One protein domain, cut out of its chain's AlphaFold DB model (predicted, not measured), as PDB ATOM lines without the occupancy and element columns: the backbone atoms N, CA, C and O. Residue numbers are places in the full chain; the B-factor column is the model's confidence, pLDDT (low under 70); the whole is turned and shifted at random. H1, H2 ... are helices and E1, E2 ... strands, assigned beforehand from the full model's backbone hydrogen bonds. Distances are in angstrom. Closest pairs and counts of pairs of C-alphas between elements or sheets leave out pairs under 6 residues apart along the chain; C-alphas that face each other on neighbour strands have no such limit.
ATOM      1  N   PHE A   4     -92.450  62.136  68.344       71.50
ATOM      2  CA  PHE A   4     -92.340  62.255  66.898       71.50
ATOM      3  C   PHE A   4     -92.692  60.946  66.235       71.50
ATOM      4  O   PHE A   4     -92.270  59.890  66.682       71.50
ATOM      5  N   ASN A   5     -93.477  61.005  65.167       67.94
ATOM      6  CA  ASN A   5     -93.959  59.832  64.461       67.94
ATOM      7  C   ASN A   5     -93.550  59.944  62.996       67.94
ATOM      8  O   ASN A   5     -94.006  60.847  62.299       67.94
ATOM      9  N   SER A   6     -92.740  59.002  62.529       65.50
ATOM     10  CA  SER A   6     -92.461  58.795  61.115       65.50
ATOM     11  C   SER A   6     -93.157  57.525  60.640       65.50
ATOM     12  O   SER A   6     -93.239  56.538  61.368       65.50
ATOM     13  N   THR A   7     -93.717  57.542  59.437       65.25
ATOM     14  CA  THR A   7     -94.412  56.386  58.863       65.25
ATOM     15  C   THR A   7     -93.804  56.068  57.514       65.25
ATOM     16  O   THR A   7     -93.701  56.940  56.658       65.25
ATOM     17  N   PHE A   8     -93.458  54.805  57.323       67.31
ATOM     18  CA  PHE A   8     -92.934  54.257  56.087       67.31
ATOM     19  C   PHE A   8     -93.831  53.101  55.643       67.31
ATOM     20  O   PHE A   8     -94.401  52.376  56.462       67.31
ATOM     21  N   VAL A   9     -93.984  52.907  54.340       61.19
ATOM     22  CA  VAL A   9     -94.672  51.728  53.807       61.19
ATOM     23  C   VAL A   9     -93.605  50.732  53.389       61.19
ATOM     24  O   VAL A   9     -92.747  51.058  52.575       61.19
ATOM     25  N   LEU A  10     -93.641  49.530  53.966       62.47
ATOM     26  CA  LEU A  10     -92.795  48.432  53.525       62.47
ATOM     27  C   LEU A  10     -93.597  47.532  52.591       62.47
ATOM     28  O   LEU A  10     -94.678  47.051  52.943       62.47
ATOM     29  N   ILE A  11     -93.036  47.286  51.412       53.91
ATOM     30  CA  ILE A  11     -93.560  46.329  50.443       53.91
ATOM     31  C   ILE A  11     -92.665  45.095  50.527       53.91
ATOM     32  O   ILE A  11     -91.477  45.167  50.220       53.91
ATOM     33  N   LYS A  12     -93.220  43.960  50.961       59.38
ATOM     34  CA  LYS A  12     -92.530  42.665  50.907       59.38
ATOM     35  C   LYS A  12     -93.449  41.638  50.259       59.38
ATOM     36  O   LYS A  12     -94.536  41.392  50.773       59.38
ATOM     37  N   ASN A  13     -92.997  41.031  49.161       55.53
ATOM     38  CA  ASN A  13     -93.671  39.927  48.463       55.53
ATOM     39  C   ASN A  13     -95.179  40.172  48.237       55.53
ATOM     40  O   ASN A  13     -96.005  39.351  48.624       55.53
ATOM     41  N   GLY A  14     -95.550  41.336  47.694       59.06
ATOM     42  CA  GLY A  14     -96.948  41.682  47.389       59.06
ATOM     43  C   GLY A  14     -97.813  42.110  48.585       59.06
ATOM     44  O   GLY A  14     -98.898  42.643  48.377       59.06
ATOM     45  N   ASN A  15     -97.335  41.966  49.826       60.38
ATOM     46  CA  ASN A  15     -98.047  42.423  51.019       60.38
ATOM     47  C   ASN A  15     -97.538  43.791  51.487       60.38
ATOM     48  O   ASN A  15     -96.373  43.952  51.868       60.38
ATOM     49  N   MET A  16     -98.441  44.775  51.501       63.75
ATOM     50  CA  MET A  16     -98.185  46.106  52.047       63.75
ATOM     51  C   MET A  16     -98.371  46.084  53.560       63.75
ATOM     52  O   MET A  16     -99.479  45.879  54.057       63.75
ATOM     53  N   LYS A  17     -97.297  46.335  54.310       70.50
ATOM     54  CA  LYS A  17     -97.398  46.568  55.752       70.50
ATOM     55  C   LYS A  17     -96.913  47.969  56.083       70.50
ATOM     56  O   LYS A  17     -95.812  48.381  55.720       70.50
ATOM     57  N   LYS A  18     -97.762  48.707  56.794       76.12
ATOM     58  CA  LYS A  18     -97.446  50.042  57.297       76.12
ATOM     59  C   LYS A  18     -96.475  49.899  58.468       76.12
ATOM     60  O   LYS A  18     -96.831  49.322  59.496       76.12
ATOM     61  N   LEU A  19     -95.262  50.409  58.289       81.56
ATOM     62  CA  LEU A  19     -94.262  50.527  59.336       81.56
ATOM     63  C   LEU A  19     -94.365  51.932  59.930       81.56
ATOM     64  O   LEU A  19     -94.200  52.928  59.233       81.56
ATOM     65  N   LYS A  20     -94.631  52.044  61.224       82.31
ATOM     66  CA  LYS A  20     -94.609  53.336  61.918       82.31
ATOM     67  C   LYS A  20     -93.478  53.319  62.932       82.31
ATOM     68  O   LYS A  20     -93.327  52.352  63.661       82.31
ATOM     69  N   VAL A  21     -92.682  54.372  62.983       84.88
ATOM     70  CA  VAL A  21     -91.601  54.542  63.953       84.88
ATOM     71  C   VAL A  21     -91.876  55.803  64.752       84.88
ATOM     72  O   VAL A  21     -92.029  56.882  64.184       84.88
ATOM     73  N   SER A  22     -91.952  55.670  66.069       85.88
ATOM     74  CA  SER A  22     -92.212  56.773  66.987       85.88
ATOM     75  C   SER A  22     -91.002  57.017  67.878       85.88
ATOM     76  O   SER A  22     -90.588  56.112  68.593       85.88
ATOM     77  N   PHE A  23     -90.453  58.226  67.870       88.38
ATOM     78  CA  PHE A  23     -89.355  58.640  68.735       88.38
ATOM     79  C   PHE A  23     -89.882  59.419  69.937       88.38
ATOM     80  O   PHE A  23     -90.790  60.245  69.808       88.38
ATOM     81  N   TYR A  24     -89.313  59.152  71.107       88.44
ATOM     82  CA  TYR A  24     -89.707  59.790  72.357       88.44
ATOM     83  C   TYR A  24     -88.547  59.832  73.351       88.44
ATOM     84  O   TYR A  24     -87.626  59.017  73.290       88.44
ATOM     85  N   LEU A  25     -88.607  60.773  74.292       89.12
ATOM     86  CA  LEU A  25     -87.638  60.870  75.379       89.12
ATOM     87  C   LEU A  25     -88.062  60.012  76.567       89.12
ATOM     88  O   LEU A  25     -89.207  60.083  77.015       89.12
ATOM     89  N   LYS A  26     -87.126  59.236  77.117       84.69
ATOM     90  CA  LYS A  26     -87.336  58.512  78.374       84.69
ATOM     91  C   LYS A  26     -86.757  59.327  79.532       84.69
ATOM     92  O   LYS A  26     -85.576  59.199  79.844       84.69
ATOM     93  N   GLY A  27     -87.602  60.172  80.131       72.12
ATOM     94  CA  GLY A  27     -87.231  61.168  81.151       72.12
ATOM     95  C   GLY A  27     -86.515  60.617  82.387       72.12
ATOM     96  O   GLY A  27     -85.750  61.342  83.015       72.12
ATOM     97  N   ASP A  28     -86.693  59.330  82.684       71.31
ATOM     98  CA  ASP A  28     -86.105  58.671  83.859       71.31
ATOM     99  C   ASP A  28     -84.597  58.405  83.719       71.31
ATOM    100  O   ASP A  28     -83.930  58.066  84.692       71.31
ATOM    101  N   LYS A  29     -84.043  58.511  82.503       70.06
ATOM    102  CA  LYS A  29     -82.631  58.218  82.217       70.06
ATOM    103  C   LYS A  29     -81.934  59.446  81.647       70.06
ATOM    104  O   LYS A  29     -81.918  59.652  80.429       70.06
ATOM    105  N   LYS A  30     -81.344  60.236  82.547       82.44
ATOM    106  CA  LYS A  30     -80.445  61.344  82.206       82.44
ATOM    107  C   LYS A  30     -78.991  60.881  82.236       82.44
ATOM    108  O   LYS A  30     -78.621  60.073  83.086       82.44
ATOM    109  N   ASN A  31     -78.183  61.367  81.300       83.75
ATOM    110  CA  ASN A  31     -76.736  61.171  81.347       83.75
ATOM    111  C   ASN A  31     -76.074  62.176  82.311       83.75
ATOM    112  O   ASN A  31     -76.735  63.061  82.857       83.75
ATOM    113  N   GLN A  32     -74.757  62.054  82.496       82.00
ATOM    114  CA  GLN A  32     -73.959  62.967  83.331       82.00
ATOM    115  C   GLN A  32     -74.032  64.433  82.862       82.00
ATOM    116  O   GLN A  32     -73.835  65.340  83.661       82.00
ATOM    117  N   ASN A  33     -74.390  64.662  81.595       83.25
ATOM    118  CA  ASN A  33     -74.522  65.984  80.980       83.25
ATOM    119  C   ASN A  33     -75.956  66.547  81.075       83.25
ATOM    120  O   ASN A  33     -76.253  67.585  80.488       83.25
ATOM    121  N   GLY A  34     -76.873  65.862  81.773       84.69
ATOM    122  CA  GLY A  34     -78.273  66.277  81.921       84.69
ATOM    123  C   GLY A  34     -79.162  66.024  80.693       84.69
ATOM    124  O   GLY A  34     -80.332  66.410  80.686       84.69
ATOM    125  N   GLU A  35     -78.647  65.353  79.665       87.19
ATOM    126  CA  GLU A  35     -79.372  65.010  78.443       87.19
ATOM    127  C   GLU A  35     -80.221  63.753  78.641       87.19
ATOM    128  O   GLU A  35     -79.840  62.817  79.344       87.19
ATOM    129  N   THR A  36     -81.377  63.703  77.983       89.50
ATOM    130  CA  THR A  36     -82.330  62.593  78.100       89.50
ATOM    131  C   THR A  36     -82.164  61.612  76.945       89.50
ATOM    132  O   THR A  36     -82.001  62.018  75.794       89.50
ATOM    133  N   ALA A  37     -82.225  60.313  77.240       88.75
ATOM    134  CA  ALA A  37     -82.114  59.266  76.227       88.75
ATOM    135  C   ALA A  37     -83.299  59.274  75.242       88.75
ATOM    136  O   ALA A  37     -84.466  59.294  75.651       88.75
ATOM    137  N   ILE A  38     -82.994  59.169  73.947       90.12
ATOM    138  CA  ILE A  38     -83.981  59.011  72.875       90.12
ATOM    139  C   ILE A  38     -84.276  57.519  72.686       90.12
ATOM    140  O   ILE A  38     -83.382  56.700  72.449       90.12
ATOM    141  N   TYR A  39     -85.552  57.165  72.744       91.19
ATOM    142  CA  TYR A  39     -86.060  55.831  72.452       91.19
ATOM    143  C   TYR A  39     -86.885  55.856  71.177       91.19
ATOM    144  O   TYR A  39     -87.471  56.878  70.813       91.19
ATOM    145  N   ALA A  40     -86.942  54.711  70.508       89.75
ATOM    146  CA  ALA A  40     -87.729  54.537  69.306       89.75
ATOM    147  C   ALA A  40     -88.629  53.309  69.438       89.75
ATOM    148  O   ALA A  40     -88.218  52.249  69.909       89.75
ATOM    149  N   LYS A  41     -89.885  53.468  69.032       90.62
ATOM    150  CA  LYS A  41     -90.909  52.432  69.035       90.62
ATOM    151  C   LYS A  41     -91.317  52.144  67.602       90.62
ATOM    152  O   LYS A  41     -91.857  53.013  66.927       90.62
ATOM    153  N   ILE A  42     -91.026  50.940  67.135       89.69
ATOM    154  CA  ILE A  42     -91.368  50.467  65.795       89.69
ATOM    155  C   ILE A  42     -92.690  49.724  65.891       89.69
ATOM    156  O   ILE A  42     -92.855  48.883  66.766       89.69
ATOM    157  N   TYR A  43     -93.599  50.010  64.975       87.94
ATOM    158  CA  TYR A  43     -94.899  49.387  64.818       87.94
ATOM    159  C   TYR A  43     -94.980  48.736  63.440       87.94
ATOM    160  O   TYR A  43     -94.681  49.380  62.432       87.94
ATOM    161  N   LEU A  44     -95.438  47.490  63.395       85.19
ATOM    162  CA  LEU A  44     -95.765  46.755  62.179       85.19
ATOM    163  C   LEU A  44     -97.197  46.223  62.321       85.19
ATOM    164  O   LEU A  44     -97.423  45.151  62.884       85.19
ATOM    165  N   GLY A  45     -98.175  47.001  61.856       80.19
ATOM    166  CA  GLY A  45     -99.582  46.756  62.192       80.19
ATOM    167  C   GLY A  45     -99.824  46.908  63.700       80.19
ATOM    168  O   GLY A  45     -99.530  47.964  64.259       80.19
ATOM    169  N   ASN A  46    -100.320  45.852  64.355       83.50
ATOM    170  CA  ASN A  46    -100.592  45.841  65.800       83.50
ATOM    171  C   ASN A  46     -99.382  45.424  66.651       83.50
ATOM    172  O   ASN A  46     -99.403  45.592  67.869       83.50
ATOM    173  N   LEU A  47     -98.329  44.881  66.034       87.81
ATOM    174  CA  LEU A  47     -97.110  44.505  66.741       87.81
ATOM    175  C   LEU A  47     -96.223  45.730  66.914       87.81
ATOM    176  O   LEU A  47     -96.067  46.521  65.982       87.81
ATOM    177  N   TYR A  48     -95.602  45.860  68.083       90.50
ATOM    178  CA  TYR A  48     -94.597  46.882  68.311       90.50
ATOM    179  C   TYR A  48     -93.390  46.339  69.061       90.50
ATOM    180  O   TYR A  48     -93.493  45.398  69.843       90.50
ATOM    181  N   SER A  49     -92.248  46.982  68.851       92.19
ATOM    182  CA  SER A  49     -91.045  46.772  69.645       92.19
ATOM    183  C   SER A  49     -90.383  48.110  69.940       92.19
ATOM    184  O   SER A  49     -90.437  49.038  69.131       92.19
ATOM    185  N   THR A  50     -89.784  48.219  71.119       91.19
ATOM    186  CA  THR A  50     -89.076  49.419  71.563       91.19
ATOM    187  C   THR A  50     -87.586  49.132  71.559       91.19
ATOM    188  O   THR A  50     -87.153  48.125  72.112       91.19
ATOM    189  N   PHE A  51     -86.793  50.040  70.999       90.00
ATOM    190  CA  PHE A  51     -85.341  49.954  71.016       90.00
ATOM    191  C   PHE A  51     -84.712  51.262  71.508       90.00
ATOM    192  O   PHE A  51     -85.264  52.357  71.347       90.00
ATOM    193  N   SER A  52     -83.552  51.132  72.152       87.44
ATOM    194  CA  SER A  52     -82.716  52.275  72.515       87.44
ATOM    195  C   SER A  52     -82.002  52.776  71.267       87.44
ATOM    196  O   SER A  52     -81.396  51.985  70.550       87.44
ATOM    197  N   THR A  53     -82.029  54.086  71.022       87.62
ATOM    198  CA  THR A  53     -81.257  54.674  69.915       87.62
ATOM    199  C   THR A  53     -79.792  54.924  70.287       87.62
ATOM    200  O   THR A  53     -79.003  55.319  69.433       87.62
ATOM    201  N   SER A  54     -79.424  54.739  71.564       86.88
ATOM    202  CA  SER A  54     -78.114  55.100  72.135       86.88
ATOM    203  C   SER A  54     -77.733  56.577  71.948       86.88
ATOM    204  O   SER A  54     -76.575  56.951  72.120       86.88
ATOM    205  N   LYS A  55     -78.703  57.429  71.597       88.44
ATOM    206  CA  LYS A  55     -78.547  58.877  71.473       88.44
ATOM    207  C   LYS A  55     -79.235  59.579  72.634       88.44
ATOM    208  O   LYS A  55     -80.236  59.100  73.168       88.44
ATOM    209  N   TYR A  56     -78.692  60.732  72.989       89.75
ATOM    210  CA  TYR A  56     -79.181  61.596  74.051       89.75
ATOM    211  C   TYR A  56     -79.396  62.997  73.487       89.75
ATOM    212  O   TYR A  56     -78.758  63.381  72.505       89.75
ATOM    213  N   ILE A  57     -80.332  63.739  74.070       87.94
ATOM    214  CA  ILE A  57     -80.613  65.120  73.684       87.94
ATOM    215  C   ILE A  57     -81.132  65.913  74.881       87.94
ATOM    216  O   ILE A  57     -81.856  65.391  75.735       87.94
ATOM    217  N   LEU A  58     -80.779  67.195  74.943       88.44
ATOM    218  CA  LEU A  58     -81.396  68.130  75.879       88.44
ATOM    219  C   LEU A  58     -82.889  68.279  75.582       88.44
ATOM    220  O   LEU A  58     -83.301  68.397  74.427       88.44
ATOM    221  N   GLN A  59     -83.699  68.337  76.635       85.56
ATOM    222  CA  GLN A  59     -85.148  68.476  76.515       85.56
ATOM    223  C   GLN A  59     -85.546  69.784  75.810       85.56
ATOM    224  O   GLN A  59     -86.449  69.795  74.981       85.56
ATOM    225  N   GLU A  60     -84.798  70.864  76.044       84.75
ATOM    226  CA  GLU A  60     -84.975  72.135  75.335       84.75
ATOM    227  C   GLU A  60     -84.737  71.986  73.819       84.75
ATOM    228  O   GLU A  60     -85.527  72.457  73.000       84.75
ATOM    229  N   ARG A  61     -83.670  71.273  73.425       84.75
ATOM    230  CA  ARG A  61     -83.342  71.017  72.013       84.75
ATOM    231  C   ARG A  61     -84.368  70.092  71.352       84.75
ATOM    232  O   ARG A  61     -84.679  70.249  70.171       84.75
ATOM    233  N   TRP A  62     -84.924  69.151  72.107       85.94
ATOM    234  CA  TRP A  62     -86.012  68.285  71.659       85.94
ATOM    235  C   TRP A  62     -87.268  69.085  71.285       85.94
ATOM    236  O   TRP A  62     -87.785  68.914  70.181       85.94
ATOM    237  N   SER A  63     -87.693  70.032  72.126       83.94
ATOM    238  CA  SER A  63     -88.815  70.923  71.796       83.94
ATOM    239  C   SER A  63     -88.474  71.879  70.642       83.94
ATOM    240  O   SER A  63     -89.282  72.046  69.732       83.94
ATOM    241  N   LYS A  64     -87.245  72.424  70.589       82.88
ATOM    242  CA  LYS A  64     -86.779  73.299  69.486       82.88
ATOM    243  C   LYS A  64     -86.778  72.615  68.114       82.88
ATOM    244  O   LYS A  64     -87.143  73.226  67.116       82.88
ATOM    245  N   THR A  65     -86.402  71.339  68.049       77.56
ATOM    246  CA  THR A  65     -86.417  70.545  66.802       77.56
ATOM    247  C   THR A  65     -87.819  70.060  66.415       77.56
ATOM    248  O   THR A  65     -87.959  69.299  65.456       77.56
ATOM    249  N   ASN A  66     -88.865  70.465  67.150       80.19
ATOM    250  CA  ASN A  66     -90.209  69.909  67.032       80.19
ATOM    251  C   ASN A  66     -90.166  68.374  67.090       80.19
ATOM    252  O   ASN A  66     -90.646  67.686  66.188       80.19
ATOM    253  N   ASN A  67     -89.526  67.830  68.127       81.62
ATOM    254  CA  ASN A  67     -89.339  66.393  68.308       81.62
ATOM    255  C   ASN A  67     -88.538  65.735  67.158       81.62
ATOM    256  O   ASN A  67     -88.863  64.636  66.740       81.62
ATOM    257  N   LEU A  68     -87.501  66.377  66.606       74.81
ATOM    258  CA  LEU A  68     -86.781  65.927  65.391       74.81
ATOM    259  C   LEU A  68     -87.584  66.001  64.075       74.81
ATOM    260  O   LEU A  68     -87.100  65.535  63.044       74.81
ATOM    261  N   ARG A  69     -88.791  66.583  64.070       69.31
ATOM    262  CA  ARG A  69     -89.574  66.784  62.838       69.31
ATOM    263  C   ARG A  69     -88.954  67.850  61.943       69.31
ATOM    264  O   ARG A  69     -89.003  67.735  60.721       69.31
ATOM    265  N   ASN A  70     -88.368  68.867  62.564       66.19
ATOM    266  CA  ASN A  70     -87.598  69.875  61.868       66.19
ATOM    267  C   ASN A  70     -86.131  69.461  61.946       66.19
ATOM    268  O   ASN A  70     -85.563  69.363  63.037       66.19
ATOM    269  N   VAL A  71     -85.502  69.251  60.788       57.22
ATOM    270  CA  VAL A  71     -84.042  69.291  60.719       57.22
ATOM    271  C   VAL A  71     -83.665  70.704  61.145       57.22
ATOM    272  O   VAL A  71     -83.923  71.658  60.411       57.22
ATOM    273  N   MET A  72     -83.115  70.859  62.351       51.84
ATOM    274  CA  MET A  72     -82.381  72.075  62.673       51.84
ATOM    275  C   MET A  72     -81.198  72.087  61.716       51.84
ATOM    276  O   MET A  72     -80.194  71.424  61.972       51.84
TER     277      MET A  72
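What this domain is: This is residues 4 to 72 of the 105 residues of the protein "Arm-DNA-bind_5 domain-containing protein" of Flavobacterium sp. MC2016-06 (UniProt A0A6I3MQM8). You will see a long, strongly twisted ribbon of four antiparallel strands, E1 to E4, with one short helix, H1, grazing it and an unnamed tail after H1. The hairpin of E1 and E2 reaches one end of the rod, and the turn between E2 and E3 reaches the other. The printed part has 69 residues, mostly strand, in the order E1, E2, E3, E4, H1; the sheet's order is E1 - E2 - E3 - E4. The whole is loose, with a radius of gyration of the C-alphas of 14.2 A and spans of 47 by 23 by 15 A.

Where its parts are: Find C-alpha 4 at (-92.340, 62.255, 66.898); from there E1, residues 4 to 12, runs 25.3 A. E2, residues 15 to 30, runs 40.5 A and bends by 69 degrees at residue 27. E3 is residues 36 to 44, 26.2 A. E4, residues 47 to 57, is 27.3 A long and bends by 73 degrees at residue 54. H1, residues 59 to 64, is 8.7 A long and ends at C-alpha 64, (-86.779, 73.299, 69.486).

How they stand to each other: The strands form a meander, each the antiparallel neighbour of the one before. Between E1 and E2, look at N 6 and O 21, 2.8 A apart; between E2 and E3, at N 22 and O 41, 2.8 A; between E3 and E4, at N 42 and O 49, 2.8 A. E1 and E4, the edge strands, are apart. H1 only grazes the sheet, with its residues 59 to 62; its O i to N i+4 pairs are within hydrogen-bond range.

The domain as a whole: The C-alphas farthest apart are those of Gly 14 and Gln 32, 47.7 A. The printed part has no cut, and its four links are tight. Mean pLDDT of the printed part is 79.2; residues 5 to 16 and 69 to 72 are under 70.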